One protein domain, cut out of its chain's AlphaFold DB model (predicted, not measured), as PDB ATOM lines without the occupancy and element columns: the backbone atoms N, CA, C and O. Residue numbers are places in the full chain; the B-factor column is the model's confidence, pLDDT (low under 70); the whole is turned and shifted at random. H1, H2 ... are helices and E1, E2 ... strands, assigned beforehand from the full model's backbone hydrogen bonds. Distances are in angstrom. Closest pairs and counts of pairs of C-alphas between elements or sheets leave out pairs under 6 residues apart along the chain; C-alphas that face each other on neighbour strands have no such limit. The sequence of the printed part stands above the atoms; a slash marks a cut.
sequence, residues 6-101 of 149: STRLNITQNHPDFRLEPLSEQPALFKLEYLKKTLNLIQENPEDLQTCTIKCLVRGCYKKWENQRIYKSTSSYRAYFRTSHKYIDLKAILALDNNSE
ATOM      1  N   SER A   6     -29.078 -27.861 -48.997       82.69
ATOM      2  CA  SER A   6     -29.620 -26.510 -48.790       82.69
ATOM      3  C   SER A   6     -29.229 -25.562 -49.924       82.69
ATOM      4  O   SER A   6     -30.068 -24.819 -50.420       82.69
ATOM      5  N   THR A   7     -27.974 -25.618 -50.370       84.75
ATOM      6  CA  THR A   7     -27.480 -24.793 -51.480       84.75
ATOM      7  C   THR A   7     -28.194 -25.145 -52.783       84.75
ATOM      8  O   THR A   7     -28.579 -24.259 -53.537       84.75
ATOM      9  N   ARG A   8     -28.430 -26.438 -53.045       87.19
ATOM     10  CA  ARG A   8     -29.170 -26.883 -54.238       87.19
ATOM     11  C   ARG A   8     -30.610 -26.371 -54.242       87.19
ATOM     12  O   ARG A   8     -31.075 -25.927 -55.283       87.19
ATOM     13  N   LEU A   9     -31.293 -26.397 -53.095       87.38
ATOM     14  CA  LEU A   9     -32.655 -25.867 -52.970       87.38
ATOM     15  C   LEU A   9     -32.714 -24.362 -53.246       87.38
ATOM     16  O   LEU A   9     -33.602 -23.925 -53.974       87.38
ATOM     17  N   ASN A  10     -31.765 -23.592 -52.712       89.25
ATOM     18  CA  ASN A  10     -31.688 -22.151 -52.956       89.25
ATOM     19  C   ASN A  10     -31.465 -21.842 -54.442       89.25
ATOM     20  O   ASN A  10     -32.173 -21.010 -55.003       89.25
ATOM     21  N   ILE A  11     -30.561 -22.575 -55.103       87.75
ATOM     22  CA  ILE A  11     -30.306 -22.424 -56.544       87.75
ATOM     23  C   ILE A  11     -31.576 -22.704 -57.355       87.75
ATOM     24  O   ILE A  11     -31.910 -21.937 -58.252       87.75
ATOM     25  N   THR A  12     -32.309 -23.774 -57.030       89.12
ATOM     26  CA  THR A  12     -33.573 -24.099 -57.706       89.12
ATOM     27  C   THR A  12     -34.632 -23.020 -57.494       89.12
ATOM     28  O   THR A  12     -35.359 -22.690 -58.426       89.12
ATOM     29  N   GLN A  13     -34.733 -22.467 -56.284       89.81
ATOM     30  CA  GLN A  13     -35.702 -21.417 -55.965       89.81
ATOM     31  C   GLN A  13     -35.368 -20.108 -56.695       89.81
ATOM     32  O   GLN A  13     -36.239 -19.507 -57.310       89.81
ATOM     33  N   ASN A  14     -34.098 -19.706 -56.742       90.00
ATOM     34  CA  ASN A  14     -33.676 -18.509 -57.480       90.00
ATOM     35  C   ASN A  14     -33.719 -18.653 -59.012       90.00
ATOM     36  O   ASN A  14     -33.378 -17.703 -59.715       90.00
ATOM     37  N   HIS A  15     -34.121 -19.803 -59.555       89.31
ATOM     38  CA  HIS A  15     -34.257 -19.961 -60.998       89.31
ATOM     39  C   HIS A  15     -35.348 -19.014 -61.547       89.31
ATOM     40  O   HIS A  15     -36.412 -18.904 -60.935       89.31
ATOM     41  N   PRO A  16     -35.155 -18.356 -62.705       87.88
ATOM     42  CA  PRO A  16     -36.145 -17.429 -63.270       87.88
ATOM     43  C   PRO A  16     -37.500 -18.087 -63.567       87.88
ATOM     44  O   PRO A  16     -38.541 -17.445 -63.456       87.88
ATOM     45  N   ASP A  17     -37.492 -19.382 -63.884       90.19
ATOM     46  CA  ASP A  17     -38.714 -20.164 -64.113       90.19
ATOM     47  C   ASP A  17     -39.346 -20.723 -62.831       90.19
ATOM     48  O   ASP A  17     -40.365 -21.414 -62.899       90.19
ATOM     49  N   PHE A  18     -38.765 -20.460 -61.657       90.75
ATOM     50  CA  PHE A  18     -39.332 -20.921 -60.398       90.75
ATOM     51  C   PHE A  18     -40.688 -20.258 -60.147       90.75
ATOM     52  O   PHE A  18     -40.848 -19.035 -60.200       90.75
ATOM     53  N   ARG A  19     -41.687 -21.083 -59.835       91.12
ATOM     54  CA  ARG A  19     -43.041 -20.634 -59.509       91.12
ATOM     55  C   ARG A  19     -43.476 -21.236 -58.188       91.12
ATOM     56  O   ARG A  19     -43.104 -22.352 -57.836       91.12
ATOM     57  N   LEU A  20     -44.291 -20.475 -57.462       90.94
ATOM     58  CA  LEU A  20     -44.988 -20.998 -56.295       90.94
ATOM     59  C   LEU A  20     -45.940 -22.119 -56.716       90.94
ATOM     60  O   LEU A  20     -46.484 -22.097 -57.821       90.94
ATOM     61  N   GLU A  21     -46.171 -23.043 -55.790       91.06
ATOM     62  CA  GLU A  21     -47.178 -24.094 -55.925       91.06
ATOM     63  C   GLU A  21     -48.541 -23.494 -56.311       91.06
ATOM     64  O   GLU A  21     -48.890 -22.401 -55.832       91.06
ATOM     65  N   PRO A  22     -49.329 -24.179 -57.156       90.50
ATOM     66  CA  PRO A  22     -50.667 -23.730 -57.506       90.50
ATOM     67  C   PRO A  22     -51.538 -23.610 -56.249       90.50
ATOM     68  O   PRO A  22     -51.369 -24.351 -55.281       90.50
ATOM     69  N   LEU A  23     -52.503 -22.684 -56.258       88.12
ATOM     70  CA  LEU A  23     -53.360 -22.411 -55.094       88.12
ATOM     71  C   LEU A  23     -54.028 -23.675 -54.534       88.12
ATOM     72  O   LEU A  23     -54.146 -23.794 -53.323       88.12
ATOM     73  N   SER A  24     -54.404 -24.634 -55.385       85.75
ATOM     74  CA  SER A  24     -55.017 -25.913 -54.993       85.75
ATOM     75  C   SER A  24     -54.156 -26.774 -54.065       85.75
ATOM     76  O   SER A  24     -54.708 -27.546 -53.278       85.75
ATOM     77  N   GLU A  25     -52.833 -26.641 -54.148       88.31
ATOM     78  CA  GLU A  25     -51.849 -27.397 -53.362       88.31
ATOM     79  C   GLU A  25     -51.397 -26.636 -52.109       88.31
ATOM     80  O   GLU A  25     -50.879 -27.231 -51.168       88.31
ATOM     81  N   GLN A  26     -51.650 -25.327 -52.048       90.25
ATOM     82  CA  GLN A  26     -51.273 -24.508 -50.901       90.25
ATOM     83  C   GLN A  26     -52.163 -24.782 -49.677       90.25
ATOM     84  O   GLN A  26     -53.272 -25.279 -49.814       90.25
ATOM     85  N   PRO A  27     -51.751 -24.407 -48.458       91.12
ATOM     86  CA  PRO A  27     -52.589 -24.553 -47.265       91.12
ATOM     87  C   PRO A  27     -53.912 -23.775 -47.356       91.12
ATOM     88  O   PRO A  27     -53.987 -22.736 -48.011       91.12
ATOM     89  N   ALA A  28     -54.936 -24.203 -46.618       91.19
ATOM     90  CA  ALA A  28     -56.299 -23.677 -46.707       91.19
ATOM     91  C   ALA A  28     -56.414 -22.153 -46.517       91.19
ATOM     92  O   ALA A  28     -57.248 -21.518 -47.156       91.19
ATOM     93  N   LEU A  29     -55.547 -21.534 -45.703       91.75
ATOM     94  CA  LEU A  29     -55.502 -20.070 -45.554       91.75
ATOM     95  C   LEU A  29     -55.187 -19.336 -46.869       91.75
ATOM     96  O   LEU A  29     -55.629 -18.205 -47.054       91.75
ATOM     97  N   PHE A  30     -54.424 -19.965 -47.760       92.94
ATOM     98  CA  PHE A  30     -54.139 -19.447 -49.094       92.94
ATOM     99  C   PHE A  30     -55.206 -19.886 -50.101       92.94
ATOM    100  O   PHE A  30     -55.628 -19.057 -50.900       92.94
ATOM    101  N   LYS A  31     -55.711 -21.133 -50.021       90.75
ATOM    102  CA  LYS A  31     -56.819 -21.620 -50.879       90.75
ATOM    103  C   LYS A  31     -58.052 -20.722 -50.797       90.75
ATOM    104  O   LYS A  31     -58.698 -20.467 -51.802       90.75
ATOM    105  N   LEU A  32     -58.373 -20.264 -49.589       89.75
ATOM    106  CA  LEU A  32     -59.512 -19.387 -49.308       89.75
ATOM    107  C   LEU A  32     -59.185 -17.899 -49.483       89.75
ATOM    108  O   LEU A  32     -59.964 -17.051 -49.063       89.75
ATOM    109  N   GLU A  33     -58.011 -17.580 -50.031       91.94
ATOM    110  CA  GLU A  33     -57.566 -16.214 -50.317       91.94
ATOM    111  C   GLU A  33     -57.522 -15.282 -49.094       91.94
ATOM    112  O   GLU A  33     -57.500 -14.060 -49.225       91.94
ATOM    113  N   TYR A  34     -57.437 -15.820 -47.875       93.38
ATOM    114  CA  TYR A  34     -57.205 -15.001 -46.681       93.38
ATOM    115  C   TYR A  34     -55.768 -14.482 -46.602       93.38
ATOM    116  O   TYR A  34     -55.499 -13.433 -46.005       93.38
ATOM    117  N   LEU A  35     -54.841 -15.221 -47.206       94.88
ATOM    118  CA  LEU A  35     -53.444 -14.856 -47.356       94.88
ATOM    119  C   LEU A  35     -53.056 -14.874 -48.830       94.88
ATOM    120  O   LEU A  35     -53.408 -15.792 -49.565       94.88
ATOM    121  N   LYS A  36     -52.242 -13.901 -49.236       95.25
ATOM    122  CA  LYS A  36     -51.566 -13.888 -50.535       95.25
ATOM    123  C   LYS A  36     -50.073 -14.057 -50.340       95.25
ATOM    124  O   LYS A  36     -49.481 -13.361 -49.516       95.25
ATOM    125  N   LYS A  37     -49.472 -14.945 -51.124       95.38
ATOM    126  CA  LYS A  37     -48.029 -15.176 -51.162       95.38
ATOM    127  C   LYS A  37     -47.460 -14.618 -52.463       95.38
ATOM    128  O   LYS A  37     -47.971 -14.924 -53.535       95.38
ATOM    129  N   THR A  38     -46.406 -13.822 -52.356       95.12
ATOM    130  CA  THR A  38     -45.720 -13.206 -53.496       95.12
ATOM    131  C   THR A  38     -44.226 -13.462 -53.358       95.12
ATOM    132  O   THR A  38     -43.676 -13.246 -52.279       95.12
ATOM    133  N   LEU A  39     -43.569 -13.936 -54.416       94.38
ATOM    134  CA  LEU A  39     -42.110 -14.069 -54.423       94.38
ATOM    135  C   LEU A  39     -41.457 -12.688 -54.377       94.38
ATOM    136  O   LEU A  39     -41.933 -11.747 -55.013       94.38
ATOM    137  N   ASN A  40     -40.389 -12.573 -53.593       91.75
ATOM    138  CA  ASN A  40     -39.531 -11.398 -53.632       91.75
ATOM    139  C   ASN A  40     -38.584 -11.501 -54.838       91.75
ATOM    140  O   ASN A  40     -38.536 -12.528 -55.518       91.75
ATOM    141  N   LEU A  41     -37.842 -10.426 -55.104       88.50
ATOM    142  CA  LEU A  41     -36.874 -10.390 -56.196       88.50
ATOM    143  C   LEU A  41     -35.845 -11.522 -56.067       88.50
ATOM    144  O   LEU A  41     -35.439 -11.898 -54.960       88.50
ATOM    145  N   ILE A  42     -35.450 -12.055 -57.223       87.75
ATOM    146  CA  ILE A  42     -34.388 -13.055 -57.340       87.75
ATOM    147  C   ILE A  42     -33.097 -12.449 -56.783       87.75
ATOM    148  O   ILE A  42     -32.818 -11.271 -57.005       87.75
ATOM    149  N   GLN A  43     -32.350 -13.238 -56.015       85.56
ATOM    150  CA  GLN A  43     -31.077 -12.799 -55.452       85.56
ATOM    151  C   GLN A  43     -29.980 -12.807 -56.526       85.56
ATOM    152  O   GLN A  43     -29.985 -13.662 -57.409       85.56
ATOM    153  N   GLU A  44     -29.024 -11.880 -56.436       86.00
ATOM    154  CA  GLU A  44     -27.873 -11.828 -57.355       86.00
ATOM    155  C   GLU A  44     -27.005 -13.085 -57.238       86.00
ATOM    156  O   GLU A  44     -26.543 -13.635 -58.239       86.00
ATOM    157  N   ASN A  45     -26.828 -13.573 -56.009       87.50
ATOM    158  CA  ASN A  45     -26.180 -14.842 -55.746       87.50
ATOM    159  C   ASN A  45     -27.236 -15.963 -55.673       87.50
ATOM    160  O   ASN A  45     -28.071 -15.965 -54.764       87.50
ATOM    161  N   PRO A  46     -27.195 -16.965 -56.570       82.69
ATOM    162  CA  PRO A  46     -28.185 -18.040 -56.596       82.69
ATOM    163  C   PRO A  46     -28.106 -18.972 -55.378       82.69
ATOM    164  O   PRO A  46     -29.032 -19.747 -55.141       82.69
ATOM    165  N   GLU A  47     -27.015 -18.929 -54.609       86.94
ATOM    166  CA  GLU A  47     -26.873 -19.711 -53.375       86.94
ATOM    167  C   GLU A  47     -27.597 -19.082 -52.181       86.94
ATOM    168  O   GLU A  47     -27.857 -19.779 -51.193       86.94
ATOM    169  N   ASP A  48     -27.974 -17.807 -52.284       87.88
ATOM    170  CA  ASP A  48     -28.699 -17.103 -51.236       87.88
ATOM    171  C   ASP A  48     -30.164 -17.529 -51.190       87.88
ATOM    172  O   ASP A  48     -30.754 -18.004 -52.156       87.88
ATOM    173  N   LEU A  49     -30.786 -17.387 -50.024       87.56
ATOM    174  CA  LEU A  49     -32.165 -17.814 -49.835       87.56
ATOM    175  C   LEU A  49     -33.125 -16.894 -50.600       87.56
ATOM    176  O   LEU A  49     -33.284 -15.724 -50.247       87.56
ATOM    177  N   GLN A  50     -33.871 -17.452 -51.552       91.12
ATOM    178  CA  GLN A  50     -35.027 -16.753 -52.097       91.12
ATOM    179  C   GLN A  50     -36.135 -16.673 -51.039       91.12
ATOM    180  O   GLN A  50     -36.481 -17.649 -50.362       91.12
ATOM    181  N   THR A  51     -36.719 -15.488 -50.889       93.88
ATOM    182  CA  THR A  51     -37.766 -15.237 -49.898       93.88
ATOM    183  C   THR A  51     -39.080 -14.832 -50.552       93.88
ATOM    184  O   THR A  51     -39.163 -14.516 -51.738       93.88
ATOM    185  N   CYS A  52     -40.145 -14.864 -49.762       95.00
ATOM    186  CA  CYS A  52     -41.465 -14.431 -50.165       95.00
ATOM    187  C   CYS A  52     -42.057 -13.458 -49.147       95.00
ATOM    188  O   CYS A  52     -41.704 -13.425 -47.964       95.00
ATOM    189  N   THR A  53     -42.998 -12.674 -49.638       96.56
ATOM    190  CA  THR A  53     -43.856 -11.814 -48.849       96.56
ATOM    191  C   THR A  53     -45.226 -12.463 -48.723       96.56
ATOM    192  O   THR A  53     -45.824 -12.872 -49.719       96.56
ATOM    193  N   ILE A  54     -45.754 -12.511 -47.503       96.94
ATOM    194  CA  ILE A  54     -47.122 -12.954 -47.230       96.94
ATOM    195  C   ILE A  54     -47.936 -11.753 -46.756       96.94
ATOM    196  O   ILE A  54     -47.541 -11.052 -45.826       96.94
ATOM    197  N   LYS A  55     -49.073 -11.498 -47.400       97.06
ATOM    198  CA  LYS A  55     -49.989 -10.398 -47.075       97.06
ATOM    199  C   LYS A  55     -51.323 -10.955 -46.593       97.06
ATOM    200  O   LYS A  55     -51.866 -11.861 -47.220       97.06
ATOM    201  N   CYS A  56     -51.857 -10.388 -45.514       96.50
ATOM    202  CA  CYS A  56     -53.232 -10.641 -45.103       96.50
ATOM    203  C   CYS A  56     -54.207  -9.886 -46.018       96.50
ATOM    204  O   CYS A  56     -54.029  -8.691 -46.257       96.50
ATOM    205  N   LEU A  57     -55.217 -10.583 -46.537       95.19
ATOM    206  CA  LEU A  57     -56.251 -10.014 -47.411       95.19
ATOM    207  C   LEU A  57     -57.580  -9.763 -46.691       95.19
ATOM    208  O   LEU A  57     -58.534  -9.267 -47.285       95.19
ATOM    209  N   VAL A  58     -57.642 -10.075 -45.399       93.69
ATOM    210  CA  VAL A  58     -58.818  -9.826 -44.571       93.69
ATOM    211  C   VAL A  58     -59.144  -8.329 -44.557       93.69
ATOM    212  O   VAL A  58     -58.266  -7.490 -44.350       93.69
ATOM    213  N   ARG A  59     -60.415  -7.979 -44.779       90.69
ATOM    214  CA  ARG A  59     -60.850  -6.583 -44.913       90.69
ATOM    215  C   ARG A  59     -60.475  -5.772 -43.665       90.69
ATOM    216  O   ARG A  59     -60.776  -6.175 -42.544       90.69
ATOM    217  N   GLY A  60     -59.812  -4.633 -43.875       91.56
ATOM    218  CA  GLY A  60     -59.313  -3.768 -42.798       91.56
ATOM    219  C   GLY A  60     -58.005  -4.235 -42.145       91.56
ATOM    220  O   GLY A  60     -57.543  -3.602 -41.201       91.56
ATOM    221  N   CYS A  61     -57.389  -5.316 -42.632       95.06
ATOM    222  CA  CYS A  61     -56.091  -5.782 -42.166       95.06
ATOM    223  C   CYS A  61     -54.960  -5.303 -43.080       95.06
ATOM    224  O   CYS A  61     -54.990  -5.506 -44.291       95.06
ATOM    225  N   TYR A  62     -53.915  -4.732 -42.482       94.31
ATOM    226  CA  TYR A  62     -52.712  -4.278 -43.192       94.31
ATOM    227  C   TYR A  62     -51.479  -5.126 -42.864       94.31
ATOM    228  O   TYR A  62     -50.352  -4.758 -43.193       94.31
ATOM    229  N   LYS A  63     -51.664  -6.271 -42.194       97.12
ATOM    230  CA  LYS A  63     -50.548  -7.116 -41.770       97.12
ATOM    231  C   LYS A  63     -49.840  -7.729 -42.980       97.12
ATOM    232  O   LYS A  63     -50.456  -8.384 -43.826       97.12
ATOM    233  N   LYS A  64     -48.522  -7.550 -43.007       96.81
ATOM    234  CA  LYS A  64     -47.595  -8.107 -43.991       96.81
ATOM    235  C   LYS A  64     -46.443  -8.792 -43.255       96.81
ATOM    236  O   LYS A  64     -45.989  -8.300 -42.221       96.81
ATOM    237  N   TRP A  65     -45.996  -9.930 -43.773       96.56
ATOM    238  CA  TRP A  65     -44.802 -10.640 -43.326       96.56
ATOM    239  C   TRP A  65     -43.815 -10.693 -44.481       96.56
ATOM    240  O   TRP A  65     -44.067 -11.351 -45.489       96.56
ATOM    241  N   GLU A  66     -42.709  -9.982 -44.331       95.56
ATOM    242  CA  GLU A  66     -41.666  -9.864 -45.347       95.56
ATOM    243  C   GLU A  66     -40.558 -10.887 -45.102       95.56
ATOM    244  O   GLU A  66     -40.441 -11.435 -44.001       95.56
ATOM    245  N   ASN A  67     -39.761 -11.157 -46.135       94.12
ATOM    246  CA  ASN A  67     -38.573 -12.015 -46.069       94.12
ATOM    247  C   ASN A  67     -38.839 -13.401 -45.449       94.12
ATOM    248  O   ASN A  67     -38.029 -13.948 -44.703       94.12
ATOM    249  N   GLN A  68     -40.009 -13.979 -45.727       94.31
ATOM    250  CA  GLN A  68     -40.370 -15.306 -45.247       94.31
ATOM    251  C   GLN A  68     -39.763 -16.379 -46.150       94.31
ATOM    252  O   GLN A  68     -39.735 -16.233 -47.372       94.31
ATOM    253  N   ARG A  69     -39.333 -17.501 -45.562       91.69
ATOM    254  CA  ARG A  69     -38.974 -18.697 -46.338       91.69
ATOM    255  C   ARG A  69     -40.161 -19.138 -47.189       91.69
ATOM    256  O   ARG A  69     -41.293 -19.109 -46.710       91.69
ATOM    257  N   ILE A  70     -39.888 -19.592 -48.412       90.38
ATOM    258  CA  ILE A  70     -40.925 -20.058 -49.339       90.38
ATOM    259  C   ILE A  70     -41.727 -21.196 -48.698       90.38
ATOM    260  O   ILE A  70     -42.944 -21.087 -48.580       90.38
ATOM    261  N   TYR A  71     -41.076 -22.236 -48.183       87.81
ATOM    262  CA  TYR A  71     -41.754 -23.379 -47.556       87.81
ATOM    263  C   TYR A  71     -41.786 -23.266 -46.028       87.81
ATOM    264  O   TYR A  71     -41.218 -24.082 -45.306       87.81
ATOM    265  N   LYS A  72     -42.416 -22.203 -45.512       87.38
ATOM    266  CA  LYS A  72     -42.613 -22.011 -44.068       87.38
ATOM    267  C   LYS A  72     -43.963 -22.571 -43.612       87.38
ATOM    268  O   LYS A  72     -44.977 -22.376 -44.275       87.38
ATOM    269  N   SER A  73     -43.978 -23.205 -42.436       88.44
ATOM    270  CA  SER A  73     -45.215 -23.639 -41.775       88.44
ATOM    271  C   SER A  73     -46.191 -22.476 -41.575       88.44
ATOM    272  O   SER A  73     -45.796 -21.352 -41.254       88.44
ATOM    273  N   THR A  74     -47.485 -22.760 -41.702       89.69
ATOM    274  CA  THR A  74     -48.558 -21.769 -41.546       89.69
ATOM    275  C   THR A  74     -48.993 -21.540 -40.102       89.69
ATOM    276  O   THR A  74     -49.874 -20.716 -39.848       89.69
ATOM    277  N   SER A  75     -48.379 -22.231 -39.137       88.81
ATOM    278  CA  SER A  75     -48.734 -22.168 -37.714       88.81
ATOM    279  C   SER A  75     -48.750 -20.739 -37.161       88.81
ATOM    280  O   SER A  75     -49.704 -20.359 -36.478       88.81
ATOM    281  N   SER A  76     -47.759 -19.916 -37.519       91.94
ATOM    282  CA  SER A  76     -47.684 -18.514 -37.093       91.94
ATOM    283  C   SER A  76     -48.827 -17.670 -37.654       91.94
ATOM    284  O   SER A  76     -49.375 -16.821 -36.952       91.94
ATOM    285  N   TYR A  77     -49.227 -17.916 -38.904       92.44
ATOM    286  CA  TYR A  77     -50.338 -17.194 -39.523       92.44
ATOM    287  C   TYR A  77     -51.666 -17.626 -38.901       92.44
ATOM    288  O   TYR A  77     -52.492 -16.784 -38.571       92.44
ATOM    289  N   ARG A  78     -51.840 -18.924 -38.625       91.12
ATOM    290  CA  ARG A  78     -53.011 -19.438 -37.899       91.12
ATOM    291  C   ARG A  78     -53.137 -18.797 -36.516       91.12
ATOM    292  O   ARG A  78     -54.228 -18.386 -36.136       91.12
ATOM    293  N   ALA A  79     -52.035 -18.676 -35.774       91.38
ATOM    294  CA  ALA A  79     -52.031 -18.000 -34.478       91.38
ATOM    295  C   ALA A  79     -52.463 -16.528 -34.593       91.38
ATOM    296  O   ALA A  79     -53.303 -16.082 -33.815       91.38
ATOM    297  N   TYR A  80     -51.967 -15.809 -35.604       93.19
ATOM    298  CA  TYR A  80     -52.385 -14.436 -35.885       93.19
ATOM    299  C   TYR A  80     -53.887 -14.323 -36.195       93.19
ATOM    300  O   TYR A  80     -54.571 -13.460 -35.651       93.19
ATOM    301  N   PHE A  81     -54.433 -15.229 -37.010       92.12
ATOM    302  CA  PHE A  81     -55.863 -15.224 -37.329       92.12
ATOM    303  C   PHE A  81     -56.737 -15.483 -36.095       92.12
ATOM    304  O   PHE A  81     -57.773 -14.839 -35.951       92.12
ATOM    305  N   ARG A  82     -56.302 -16.345 -35.160       88.69
ATOM    306  CA  ARG A  82     -57.044 -16.600 -33.908       88.69
ATOM    307  C   ARG A  82     -57.220 -15.340 -33.067       88.69
ATOM    308  O   ARG A  82     -58.254 -15.178 -32.429       88.69
ATOM    309  N   THR A  83     -56.214 -14.471 -33.036       90.81
ATOM    310  CA  THR A  83     -56.216 -13.297 -32.158       90.81
ATOM    311  C   THR A  83     -56.769 -12.055 -32.848       90.81
ATOM    312  O   THR A  83     -57.555 -11.326 -32.247       90.81
ATOM    313  N   SER A  84     -56.396 -11.819 -34.110       89.25
ATOM    314  CA  SER A  84     -56.738 -10.599 -34.855       89.25
ATOM    315  C   SER A  84     -57.990 -10.724 -35.729       89.25
ATOM    316  O   SER A  84     -58.595  -9.709 -36.066       89.25
ATOM    317  N   HIS A  85     -58.410 -11.940 -36.090       90.94
ATOM    318  CA  HIS A  85     -59.528 -12.178 -37.009       90.94
ATOM    319  C   HIS A  85     -60.553 -13.153 -36.416       90.94
ATOM    320  O   HIS A  85     -60.869 -14.183 -37.001       90.94
ATOM    321  N   LYS A  86     -61.101 -12.798 -35.244       82.75
ATOM    322  CA  LYS A  86     -62.006 -13.648 -34.441       82.75
ATOM    323  C   LYS A  86     -63.257 -14.147 -35.175       82.75
ATOM    324  O   LYS A  86     -63.827 -15.153 -34.773       82.75
ATOM    325  N   TYR A  87     -63.695 -13.441 -36.215       80.62
ATOM    326  CA  TYR A  87     -64.872 -13.806 -37.005       80.62
ATOM    327  C   TYR A  87     -64.590 -14.872 -38.073       80.62
ATOM    328  O   TYR A  87     -65.525 -15.379 -38.687       80.62
ATOM    329  N   ILE A  88     -63.322 -15.204 -38.320       83.81
ATOM    330  CA  ILE A  88     -62.933 -16.229 -39.285       83.81
ATOM    331  C   ILE A  88     -62.907 -17.581 -38.572       83.81
ATOM    332  O   ILE A  88     -62.126 -17.789 -37.640       83.81
ATOM    333  N   ASP A  89     -63.741 -18.517 -39.026       83.31
ATOM    334  CA  ASP A  89     -63.798 -19.862 -38.453       83.31
ATOM    335  C   ASP A  89     -62.601 -20.712 -38.897       83.31
ATOM    336  O   ASP A  89     -62.626 -21.429 -39.896       83.31
ATOM    337  N   LEU A  90     -61.535 -20.669 -38.102       80.88
ATOM    338  CA  LEU A  90     -60.339 -21.465 -38.352       80.88
ATOM    339  C   LEU A  90     -60.578 -22.975 -38.266       80.88
ATOM    340  O   LEU A  90     -59.800 -23.716 -38.857       80.88
ATOM    341  N   LYS A  91     -61.606 -23.463 -37.558       79.38
ATOM    342  CA  LYS A  91     -61.877 -24.909 -37.500       79.38
ATOM    343  C   LYS A  91     -62.370 -25.409 -38.854       79.38
ATOM    344  O   LYS A  91     -61.875 -26.427 -39.331       79.38
ATOM    345  N   ALA A  92     -63.265 -24.654 -39.492       78.69
ATOM    346  CA  ALA A  92     -63.720 -24.936 -40.850       78.69
ATOM    347  C   ALA A  92     -62.555 -24.904 -41.857       78.69
ATOM    348  O   ALA A  92     -62.447 -25.784 -42.707       78.69
ATOM    349  N   ILE A  93     -61.628 -23.950 -41.706       82.38
ATOM    350  CA  ILE A  93     -60.428 -23.848 -42.554       82.38
ATOM    351  C   ILE A  93     -59.524 -25.079 -42.393       82.38
ATOM    352  O   ILE A  93     -59.062 -25.640 -43.380       82.38
ATOM    353  N   LEU A  94     -59.286 -25.529 -41.159       78.00
ATOM    354  CA  LEU A  94     -58.426 -26.686 -40.882       78.00
ATOM    355  C   LEU A  94     -59.023 -28.009 -41.378       78.00
ATOM    356  O   LEU A  94     -58.280 -28.902 -41.776       78.00
ATOM    357  N   ALA A  95     -60.351 -28.133 -41.391       82.06
ATOM    358  CA  ALA A  95     -61.017 -29.306 -41.949       82.06
ATOM    359  C   ALA A  95     -60.752 -29.468 -43.460       82.06
ATOM    360  O   ALA A  95     -60.691 -30.594 -43.952       82.06
ATOM    361  N   LEU A  96     -60.540 -28.365 -44.193       79.69
ATOM    362  CA  LEU A  96     -60.170 -28.404 -45.615       79.69
ATOM    363  C   LEU A  96     -58.744 -28.919 -45.839       79.69
ATOM    364  O   LEU A  96     -58.498 -29.605 -46.834       79.69
ATOM    365  N   ASP A  97     -57.820 -28.616 -44.924       76.75
ATOM    366  CA  ASP A  97     -56.453 -29.142 -44.980       76.75
ATOM    367  C   ASP A  97     -56.467 -30.671 -44.789       76.75
ATOM    368  O   ASP A  97     -55.935 -31.398 -45.624       76.75
ATOM    369  N   ASN A  98     -57.193 -31.170 -43.780       72.44
ATOM    370  CA  ASN A  98     -57.259 -32.607 -43.475       72.44
ATOM    371  C   ASN A  98     -57.975 -33.434 -44.564       72.44
ATOM    372  O   ASN A  98     -57.575 -34.557 -44.862       72.44
ATOM    373  N   ASN A  99     -59.017 -32.885 -45.199       60.84
ATOM    374  CA  ASN A  99     -59.707 -33.566 -46.305       60.84
ATOM    375  C   ASN A  99     -58.877 -33.606 -47.599       60.84
ATOM    376  O   ASN A  99     -59.109 -34.464 -48.451       60.84
ATOM    377  N   SER A 100     -57.908 -32.699 -47.762       55.25
ATOM    378  CA  SER A 100     -57.024 -32.685 -48.936       55.25
ATOM    379  C   SER A 100     -55.954 -33.787 -48.871       55.25
ATOM    380  O   SER A 100     -55.512 -34.261 -49.915       55.25
ATOM    381  N   GLU A 101     -55.576 -34.243 -47.671       52.66
ATOM    382  CA  GLU A 101     -54.597 -35.326 -47.462       52.66
ATOM    383  C   GLU A 101     -55.179 -36.734 -47.703       52.66
ATOM    384  O   GLU A 101     -54.436 -37.700 -47.842       52.66
TER     385      GLU A 101
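Overview. This is residues 6 to 101 of the 149 residues of an uncharacterized protein of Hyaloscypha variabilis F (UniProt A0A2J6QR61). Look first for a small, strongly twisted sheet of three strands, with H2, H3 and H4 gathered toward one end of its strands and H1 by itself toward the other. Residues 14 to 27, a long stretch with no named element, run from H1 to H2. The 96 printed residues hold H1 H2 E1 E2 E3 H3 H4, mixed helices and strands; the sheet, E1 - E2 - E3, is a meander, each strand the antiparallel neighbour of the one before. The whole is only just compact, close to loose, with a radius of gyration of the C-alphas of 14.6 A and spans of 43 by 31 by 19 A.

Arrangement. Start at the hairpin of E1, residues 35 to 39, and E2, residues 51 to 56, antiparallel at 156 degrees; N 53 and O 38 are 2.8 A apart, within hydrogen-bond range. E2 forms another hairpin with E3, residues 64 to 69, at 150 degrees, with N 52 and O 68 at 2.8 A. H2, residues 28 to 31, only grazes the sheet with residues 28 to 30. H4, residues 90 to 101, touches H2 with residues 93 to 97 alone; the closest C-alphas, of Ala 28 and Asp 97, are 5.7 A apart. H1, residues 6 to 13, is apart from E1, E2 and E3. H3, residues 75 to 84, and H4 form a helical hairpin that only just touches, with 3 pairs of C-alphas within 8 A. Every O i to N i+4 pair is within hydrogen-bond range in H1 and H3, 5 of 8 in H4; H2 is too short for one.

Along the chain. Find C-alpha 6 at (-29.620, -26.510, -48.790), where H1 begins. E2 is 16.8 A long; H4, 17.6 A, ends at C-alpha 101, (-54.597, -35.326, -47.462).

Size, cuts and confidence. The printed part has no cut; the links H1 to H2 and E1 to E2 are long. Residues 99 to 101 have pLDDT under 70.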